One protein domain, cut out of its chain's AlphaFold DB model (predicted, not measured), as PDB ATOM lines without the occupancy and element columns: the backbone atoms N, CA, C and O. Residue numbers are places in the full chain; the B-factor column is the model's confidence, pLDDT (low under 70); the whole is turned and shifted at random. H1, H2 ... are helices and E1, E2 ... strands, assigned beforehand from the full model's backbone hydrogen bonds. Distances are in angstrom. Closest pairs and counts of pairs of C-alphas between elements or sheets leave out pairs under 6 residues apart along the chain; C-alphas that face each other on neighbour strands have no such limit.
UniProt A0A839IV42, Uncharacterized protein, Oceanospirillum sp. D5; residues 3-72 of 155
ATOM      1  N   PHE A   3     151.879 124.834 138.846       83.44
ATOM      2  CA  PHE A   3     151.256 125.536 137.722       83.44
ATOM      3  C   PHE A   3     149.761 125.676 138.005       83.44
ATOM      4  O   PHE A   3     149.056 124.676 138.136       83.44
ATOM      5  N   ILE A   4     149.285 126.913 138.146       84.12
ATOM      6  CA  ILE A   4     147.908 127.209 138.562       84.12
ATOM      7  C   ILE A   4     147.192 127.930 137.425       84.12
ATOM      8  O   ILE A   4     147.681 128.946 136.938       84.12
ATOM      9  N   ILE A   5     146.031 127.417 137.016       81.56
ATOM     10  CA  ILE A   5     145.186 128.040 135.993       81.56
ATOM     11  C   ILE A   5     144.142 128.918 136.691       81.56
ATOM     12  O   ILE A   5     143.311 128.415 137.446       81.56
ATOM     13  N   GLU A   6     144.166 130.218 136.416       82.88
ATOM     14  CA  GLU A   6     143.184 131.195 136.890       82.88
ATOM     15  C   GLU A   6     142.537 131.881 135.682       82.88
ATOM     16  O   GLU A   6     143.087 132.807 135.084       82.88
ATOM     17  N   GLY A   7     141.358 131.393 135.288       81.75
ATOM     18  CA  GLY A   7     140.676 131.865 134.083       81.75
ATOM     19  C   GLY A   7     141.479 131.546 132.821       81.75
ATOM     20  O   GLY A   7     141.726 130.380 132.524       81.75
ATOM     21  N   GLU A   8     141.882 132.583 132.086       83.44
ATOM     22  CA  GLU A   8     142.675 132.472 130.851       83.44
ATOM     23  C   GLU A   8     144.185 132.602 131.098       83.44
ATOM     24  O   GLU A   8     144.955 132.755 130.158       83.44
ATOM     25  N   THR A   9     144.641 132.575 132.351       83.56
ATOM     26  CA  THR A   9     146.059 132.749 132.695       83.56
ATOM     27  C   THR A   9     146.603 131.542 133.449       83.56
ATOM     28  O   THR A   9     145.969 131.022 134.363       83.56
ATOM     29  N   ILE A  10     147.806 131.113 133.080       84.31
ATOM     30  CA  ILE A  10     148.603 130.120 133.798       84.31
ATOM     31  C   ILE A  10     149.667 130.855 134.596       84.31
ATOM     32  O   ILE A  10     150.484 131.580 134.028       84.31
ATOM     33  N   ASN A  11     149.682 130.626 135.903       87.38
ATOM     34  CA  ASN A  11     150.678 131.139 136.829       87.38
ATOM     35  C   ASN A  11     151.701 130.043 137.157       87.38
ATOM     36  O   ASN A  11     151.352 129.000 137.711       87.38
ATOM     37  N   CYS A  12     152.974 130.303 136.857       85.75
ATOM     38  CA  CYS A  12     154.102 129.480 137.282       85.75
ATOM     39  C   CYS A  12     154.524 129.902 138.691       85.75
ATOM     40  O   CYS A  12     155.086 130.987 138.881       85.75
ATOM     41  N   VAL A  13     154.265 129.052 139.679       88.62
ATOM     42  CA  VAL A  13     154.494 129.335 141.095       88.62
ATOM     43  C   VAL A  13     155.674 128.520 141.609       88.62
ATOM     44  O   VAL A  13     155.667 127.286 141.604       88.62
ATOM     45  N   ARG A  14     156.697 129.218 142.104       86.94
ATOM     46  CA  ARG A  14     157.803 128.594 142.830       86.94
ATOM     47  C   ARG A  14     157.436 128.509 144.302       86.94
ATOM     48  O   ARG A  14     157.210 129.535 144.945       86.94
ATOM     49  N   VAL A  15     157.404 127.287 144.820       85.31
ATOM     50  CA  VAL A  15     157.217 127.003 146.243       85.31
ATOM     51  C   VAL A  15     158.589 126.781 146.862       85.31
ATOM     52  O   VAL A  15     159.382 125.989 146.354       85.31
ATOM     53  N   TYR A  16     158.896 127.509 147.929       84.50
ATOM     54  CA  TYR A  16     160.135 127.358 148.684       84.50
ATOM     55  C   TYR A  16     159.854 127.537 150.170       84.50
ATOM     56  O   TYR A  16     158.981 128.303 150.563       84.50
ATOM     57  N   THR A  17     160.606 126.846 151.015       83.25
ATOM     58  CA  THR A  17     160.515 127.055 152.460       83.25
ATOM     59  C   THR A  17     161.275 128.325 152.821       83.25
ATOM     60  O   THR A  17     162.472 128.437 152.538       83.25
ATOM     61  N   ASP A  18     160.595 129.288 153.436       80.12
ATOM     62  CA  ASP A  18     161.254 130.464 153.986       80.12
ATOM     63  C   ASP A  18     162.129 130.031 155.167       80.12
ATOM     64  O   ASP A  18     161.661 129.491 156.168       80.12
ATOM     65  N   GLN A  19     163.434 130.274 155.045       76.00
ATOM     66  CA  GLN A  19     164.426 129.899 156.052       76.00
ATOM     67  C   GLN A  19     164.239 130.654 157.379       76.00
ATOM     68  O   GLN A  19     164.811 130.258 158.393       76.00
ATOM     69  N   THR A  20     163.449 131.731 157.376       75.69
ATOM     70  CA  THR A  20     163.222 132.604 158.532       75.69
ATOM     71  C   THR A  20     162.003 132.184 159.351       75.69
ATOM     72  O   THR A  20     162.053 132.214 160.579       75.69
ATOM     73  N   SER A  21     160.912 131.792 158.689       77.75
ATOM     74  CA  SER A  21     159.650 131.386 159.330       77.75
ATOM     75  C   SER A  21     159.463 129.867 159.396       77.75
ATOM     76  O   SER A  21     158.689 129.382 160.216       77.75
ATOM     77  N   GLY A  22     160.182 129.103 158.565       75.00
ATOM     78  CA  GLY A  22     159.949 127.672 158.372       75.00
ATOM     79  C   GLY A  22     158.653 127.362 157.614       75.00
ATOM     80  O   GLY A  22     158.304 126.192 157.476       75.00
ATOM     81  N   GLU A  23     157.943 128.386 157.132       78.69
ATOM     82  CA  GLU A  23     156.699 128.244 156.382       78.69
ATOM     83  C   GLU A  23     156.969 128.105 154.879       78.69
ATOM     84  O   GLU A  23     157.983 128.568 154.348       78.69
ATOM     85  N   GLU A  24     156.051 127.450 154.169       80.31
ATOM     86  CA  GLU A  24     156.084 127.386 152.710       80.31
ATOM     87  C   GLU A  24     155.658 128.734 152.120       80.31
ATOM     88  O   GLU A  24     154.499 129.139 152.207       80.31
ATOM     89  N   ALA A  25     156.601 129.424 151.486       82.62
ATOM     90  CA  ALA A  25     156.351 130.628 150.716       82.62
ATOM     91  C   ALA A  25     156.120 130.279 149.241       82.62
ATOM     92  O   ALA A  25     156.721 129.355 148.683       82.62
ATOM     93  N   ARG A  26     155.239 131.046 148.595       86.94
ATOM     94  CA  ARG A  26     154.868 130.879 147.187       86.94
ATOM     95  C   ARG A  26     155.091 132.188 146.445       86.94
ATOM     96  O   ARG A  26     154.580 133.221 146.873       86.94
ATOM     97  N   THR A  27     155.797 132.133 145.321       85.69
ATOM     98  CA  THR A  27     156.039 133.309 144.474       85.69
ATOM     99  C   THR A  27     155.694 132.996 143.028       85.69
ATOM    100  O   THR A  27     156.185 132.017 142.468       85.69
ATOM    101  N   VAL A  28     154.870 133.847 142.412       86.00
ATOM    102  CA  VAL A  28     154.591 133.797 140.971       86.00
ATOM    103  C   VAL A  28     155.818 134.321 140.227       86.00
ATOM    104  O   VAL A  28     156.218 135.469 140.414       86.00
ATOM    105  N   ILE A  29     156.431 133.468 139.412       86.00
ATOM    106  CA  ILE A  29     157.663 133.784 138.675       86.00
ATOM    107  C   ILE A  29     157.351 134.256 137.254       86.00
ATOM    108  O   ILE A  29     158.039 135.118 136.712       86.00
ATOM    109  N   ALA A  30     156.303 133.697 136.657       84.12
ATOM    110  CA  ALA A  30     155.834 134.055 135.332       84.12
ATOM    111  C   ALA A  30     154.343 133.742 135.210       84.12
ATOM    112  O   ALA A  30     153.836 132.833 135.868       84.12
ATOM    113  N   SER A  31     153.665 134.482 134.342       85.44
ATOM    114  CA  SER A  31     152.270 134.256 133.985       85.44
ATOM    115  C   SER A  31     152.117 134.364 132.475       85.44
ATOM    116  O   SER A  31     152.713 135.258 131.870       85.44
ATOM    117  N   PHE A  32     151.323 133.491 131.871       84.31
ATOM    118  CA  PHE A  32     151.077 133.516 130.432       84.31
ATOM    119  C   PHE A  32     149.677 133.006 130.096       84.31
ATOM    120  O   PHE A  32     148.990 132.444 130.943       84.31
ATOM    121  N   ASP A  33     149.245 133.246 128.862       81.81
ATOM    122  CA  ASP A  33     147.903 132.900 128.404       81.81
ATOM    123  C   ASP A  33     147.698 131.377 128.321       81.81
ATOM    124  O   ASP A  33     148.560 130.638 127.838       81.81
ATOM    125  N   ALA A  34     146.541 130.906 128.787       76.50
ATOM    126  CA  ALA A  34     146.191 129.496 128.854       76.50
ATOM    127  C   ALA A  34     146.064 128.819 127.482       76.50
ATOM    128  O   ALA A  34     146.122 127.592 127.418       76.50
ATOM    129  N   GLN A  35     145.910 129.571 126.394       71.75
ATOM    130  CA  GLN A  35     145.864 129.053 125.023       71.75
ATOM    131  C   GLN A  35     147.255 128.760 124.448       71.75
ATOM    132  O   GLN A  35     147.373 128.240 123.340       71.75
ATOM    133  N   VAL A  36     148.323 129.105 125.168       75.62
ATOM    134  CA  VAL A  36     149.689 128.838 124.723       75.62
ATOM    135  C   VAL A  36     150.077 127.401 125.078       75.62
ATOM    136  O   VAL A  36     150.059 126.999 126.239       75.62
ATOM    137  N   ASP A  37     150.484 126.649 124.059       70.50
ATOM    138  CA  ASP A  37     150.858 125.228 124.091       70.50
ATOM    139  C   ASP A  37     152.375 124.988 124.228       70.50
ATOM    140  O   ASP A  37     152.844 123.854 124.255       70.50
ATOM    141  N   ARG A  38     153.164 126.062 124.319       75.94
ATOM    142  CA  ARG A  38     154.634 126.028 124.350       75.94
ATOM    143  C   ARG A  38     155.214 127.047 125.320       75.94
ATOM    144  O   ARG A  38     154.648 128.115 125.533       75.94
ATOM    145  N   VAL A  39     156.405 126.782 125.847       80.19
ATOM    146  CA  VAL A  39     157.069 127.724 126.758       80.19
ATOM    147  C   VAL A  39     157.387 129.037 126.035       80.19
ATOM    148  O   VAL A  39     158.192 129.084 125.103       80.19
ATOM    149  N   ALA A  40     156.753 130.128 126.465       80.06
ATOM    150  CA  ALA A  40     156.979 131.436 125.870       80.06
ATOM    151  C   ALA A  40     158.357 132.010 126.279       80.06
ATOM    152  O   ALA A  40     158.789 131.817 127.417       80.06
ATOM    153  N   PRO A  41     159.039 132.791 125.415       78.44
ATOM    154  CA  PRO A  41     160.384 133.305 125.707       78.44
ATOM    155  C   PRO A  41     160.480 134.137 126.994       78.44
ATOM    156  O   PRO A  41     161.483 134.080 127.699       78.44
ATOM    157  N   HIS A  42     159.430 134.895 127.319       75.94
ATOM    158  CA  HIS A  42     159.366 135.700 128.542       75.94
ATOM    159  C   HIS A  42     159.167 134.849 129.808       75.94
ATOM    160  O   HIS A  42     159.593 135.259 130.882       75.94
ATOM    161  N   VAL A  43     158.567 133.662 129.678       79.31
ATOM    162  CA  VAL A  43     158.401 132.681 130.761       79.31
ATOM    163  C   VAL A  43     159.715 131.940 130.992       79.31
ATOM    164  O   VAL A  43     160.186 131.863 132.122       79.31
ATOM    165  N   ALA A  44     160.368 131.488 129.915       80.69
ATOM    166  CA  ALA A  44     161.677 130.832 129.983       80.69
ATOM    167  C   ALA A  44     162.754 131.718 130.634       80.69
ATOM    168  O   ALA A  44     163.631 131.213 131.324       80.69
ATOM    169  N   ALA A  45     162.678 133.042 130.456       82.25
ATOM    170  CA  ALA A  45     163.630 133.982 131.046       82.25
ATOM    171  C   ALA A  45     163.601 134.021 132.590       82.25
ATOM    172  O   ALA A  45     164.596 134.411 133.199       82.25
ATOM    173  N   GLY A  46     162.479 133.645 133.218       77.69
ATOM    174  CA  GLY A  46     162.319 133.630 134.678       77.69
ATOM    175  C   GLY A  46     162.588 132.273 135.341       77.69
ATOM    176  O   GLY A  46     162.620 132.188 136.571       77.69
ATOM    177  N   LEU A  47     162.780 131.219 134.547       83.56
ATOM    178  CA  LEU A  47     162.816 129.829 134.996       83.56
ATOM    179  C   LEU A  47     164.213 129.217 134.846       83.56
ATOM    180  O   LEU A  47     164.979 129.580 133.953       83.56
ATOM    181  N   SER A  48     164.553 128.270 135.720       85.81
ATOM    182  CA  SER A  48     165.733 127.426 135.539       85.81
ATOM    183  C   SER A  48     165.501 126.380 134.446       85.81
ATOM    184  O   SER A  48     164.369 126.084 134.064       85.81
ATOM    185  N   SER A  49     166.580 125.764 133.962       83.88
ATOM    186  CA  SER A  49     166.500 124.682 132.976       83.88
ATOM    187  C   SER A  49     165.661 123.492 133.459       83.88
ATOM    188  O   SER A  49     164.968 122.873 132.657       83.88
ATOM    189  N   GLU A  50     165.716 123.152 134.751       82.38
ATOM    190  CA  GLU A  50     164.857 122.121 135.344       82.38
ATOM    191  C   GLU A  50     163.382 122.538 135.351       82.38
ATOM    192  O   GLU A  50     162.520 121.747 134.982       82.38
ATOM    193  N   GLU A  51     163.082 123.787 135.702       82.50
ATOM    194  CA  GLU A  51     161.704 124.286 135.769       82.50
ATOM    195  C   GLU A  51     161.068 124.449 134.386       82.50
ATOM    196  O   GLU A  51     159.865 124.251 134.231       82.50
ATOM    197  N   ILE A  52     161.872 124.766 133.366       85.31
ATOM    198  CA  ILE A  52     161.429 124.759 131.968       85.31
ATOM    199  C   ILE A  52     161.004 123.343 131.566       85.31
ATOM    200  O   ILE A  52     159.938 123.189 130.982       85.31
ATOM    201  N   LYS A  53     161.775 122.309 131.932       83.50
ATOM    202  CA  LYS A  53     161.397 120.912 131.653       83.50
ATOM    203  C   LYS A  53     160.121 120.496 132.383       83.50
ATOM    204  O   LYS A  53     159.291 119.813 131.794       83.50
ATOM    205  N   GLU A  54     159.956 120.900 133.645       82.81
ATOM    206  CA  GLU A  54     158.710 120.660 134.391       82.81
ATOM    207  C   GLU A  54     157.510 121.325 133.702       82.81
ATOM    208  O   GLU A  54     156.448 120.714 133.598       82.81
ATOM    209  N   LEU A  55     157.682 122.545 133.186       82.50
ATOM    210  CA  LEU A  55     156.636 123.263 132.461       82.50
ATOM    211  C   LEU A  55     156.325 122.625 131.098       82.50
ATOM    212  O   LEU A  55     155.160 122.527 130.730       82.50
ATOM    213  N   GLU A  56     157.338 122.176 130.353       84.44
ATOM    214  CA  GLU A  56     157.156 121.467 129.077       84.44
ATOM    215  C   GLU A  56     156.387 120.156 129.261       84.44
ATOM    216  O   GLU A  56     155.480 119.863 128.483       84.44
ATOM    217  N   LEU A  57     156.717 119.384 130.301       84.62
ATOM    218  CA  LEU A  57     155.977 118.171 130.656       84.62
ATOM    219  C   LEU A  57     154.527 118.498 131.009       84.62
ATOM    220  O   LEU A  57     153.615 117.900 130.454       84.62
ATOM    221  N   TRP A  58     154.312 119.503 131.857       85.94
ATOM    222  CA  TRP A  58     152.970 119.916 132.253       85.94
ATOM    223  C   TRP A  58     152.113 120.396 131.066       85.94
ATOM    224  O   TRP A  58     150.927 120.076 130.991       85.94
ATOM    225  N   LEU A  59     152.701 121.136 130.118       82.06
ATOM    226  CA  LEU A  59     152.010 121.570 128.898       82.06
ATOM    227  C   LEU A  59     151.644 120.387 127.991       82.06
ATOM    228  O   LEU A  59     150.540 120.372 127.449       82.06
ATOM    229  N   ASN A  60     152.528 119.393 127.860       82.00
ATOM    230  CA  ASN A  60     152.255 118.182 127.085       82.00
ATOM    231  C   ASN A  60     151.154 117.325 127.722       82.00
ATOM    232  O   ASN A  60     150.210 116.961 127.027       82.00
ATOM    233  N   ASP A  61     151.221 117.072 129.032       81.12
ATOM    234  CA  ASP A  61     150.194 116.314 129.761       81.12
ATOM    235  C   ASP A  61     148.824 116.996 129.636       81.12
ATOM    236  O   ASP A  61     147.791 116.353 129.451       81.12
ATOM    237  N   ARG A  62     148.800 118.333 129.693       79.88
ATOM    238  CA  ARG A  62     147.577 119.112 129.490       79.88
ATOM    239  C   ARG A  62     147.049 118.997 128.060       79.88
ATOM    240  O   ARG A  62     145.837 118.899 127.890       79.88
ATOM    241  N   ALA A  63     147.919 119.029 127.054       76.88
ATOM    242  CA  ALA A  63     147.521 118.854 125.661       76.88
ATOM    243  C   ALA A  63     146.969 117.443 125.404       76.88
ATOM    244  O   ALA A  63     145.982 117.304 124.689       76.88
ATOM    245  N   GLU A  64     147.548 116.417 126.030       77.00
ATOM    246  CA  GLU A  64     147.052 115.038 125.974       77.00
ATOM    247  C   GLU A  64     145.680 114.911 126.649       77.00
ATOM    248  O   GLU A  64     144.743 114.407 126.040       77.00
ATOM    249  N   LEU A  65     145.506 115.475 127.848       71.88
ATOM    250  CA  LEU A  65     144.207 115.513 128.528       71.88
ATOM    251  C   LEU A  65     143.154 116.295 127.739       71.88
ATOM    252  O   LEU A  65     141.987 115.908 127.708       71.88
ATOM    253  N   GLN A  66     143.542 117.403 127.110       66.19
ATOM    254  CA  GLN A  66     142.643 118.173 126.263       66.19
ATOM    255  C   GLN A  66     142.279 117.387 125.002       66.19
ATOM    256  O   GLN A  66     141.108 117.357 124.647       66.19
ATOM    257  N   ALA A  67     143.232 116.690 124.382       65.50
ATOM    258  CA  ALA A  67     142.967 115.804 123.257       65.50
ATOM    259  C   ALA A  67     142.046 114.637 123.652       65.50
ATOM    260  O   ALA A  67     141.131 114.320 122.902       65.50
ATOM    261  N   ASP A  68     142.218 114.045 124.834       61.44
ATOM    262  CA  ASP A  68     141.343 112.991 125.365       61.44
ATOM    263  C   ASP A  68     139.922 113.501 125.649       61.44
ATOM    264  O   ASP A  68     138.936 112.794 125.419       61.44
ATOM    265  N   LEU A  69     139.800 114.735 126.143       57.19
ATOM    266  CA  LEU A  69     138.512 115.388 126.373       57.19
ATOM    267  C   LEU A  69     137.842 115.828 125.065       57.19
ATOM    268  O   LEU A  69     136.625 115.737 124.959       57.19
ATOM    269  N   GLU A  70     138.611 116.260 124.066       59.16
ATOM    270  CA  GLU A  70     138.120 116.595 122.725       59.16
ATOM    271  C   GLU A  70     137.757 115.337 121.914       59.16
ATOM    272  O   GLU A  70     136.855 115.381 121.077       59.16
ATOM    273  N   GLN A  71     138.407 114.197 122.182       56.78
ATOM    274  CA  GLN A  71     138.122 112.906 121.546       56.78
ATOM    275  C   GLN A  71     136.940 112.153 122.173       56.78
ATOM    276  O   GLN A  71     136.405 111.240 121.541       56.78
ATOM    277  N   LYS A  72     136.484 112.523 123.379       54.91
ATOM    278  CA  LYS A  72     135.223 112.020 123.938       54.91
ATOM    279  C   LYS A  72     134.084 112.949 123.517       54.91
ATOM    280  O   LYS A  72     133.969 114.040 124.068       54.91
TER     281      LYS A  72
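This is residues 3 to 72 of the 155 residues of an uncharacterized protein of Oceanospirillum sp. D5 (UniProt A0A839IV42). A long hairpin, E2 and E3, with short E1 beside E2, forms a twisted sheet; long helix H2 grazes it with residues 51 to 59, and residues 64 to 72 stick out. The printed part has 70 residues with three named strands, then two named helices, mixed in class. The sheet, E1 E2 E3, is an antiparallel meander, each strand neighbouring the one before. The whole printed part is loose, with a radius of gyration of the C-alphas of 14.0 A, and its C-alphas span 49 by 25 by 21 A.

Start at inner strand E2, residues 9 to 17. E1, residues 3 to 6, forms a hairpin with it; N 4 and O 11, 3.0 A apart, are within hydrogen-bond range. E3, residues 24 to 33, forms another, with N 14 and O 27 at 2.9 A, and bends by 53 degrees at residue 30. H1, residues 41 to 44, only grazes the sheet; its closest C-alphas with E3 are Val 43 and Ala 30, 5.4 A. H2, residues 49 to 71, also only grazes it; Leu 55 and Phe 3 of E1 have the closest C-alphas, 7.9 A. Every O i to N i+4 pair in H2 is within hydrogen-bond range; H1 is too short for one.

Find C-alpha 3 at (151.256, 125.536, 137.722), where E1 begins. E2 measures 25.1 A, E3 26.2 A. H2 runs 32.8 A to C-alpha 71 at (138.122, 112.906, 121.546).

The C-alphas farthest apart, Thr 20 and Lys 72, are 49.0 A apart. The printed part has no cut; pLDDT is under 70 in residues 66 to 72.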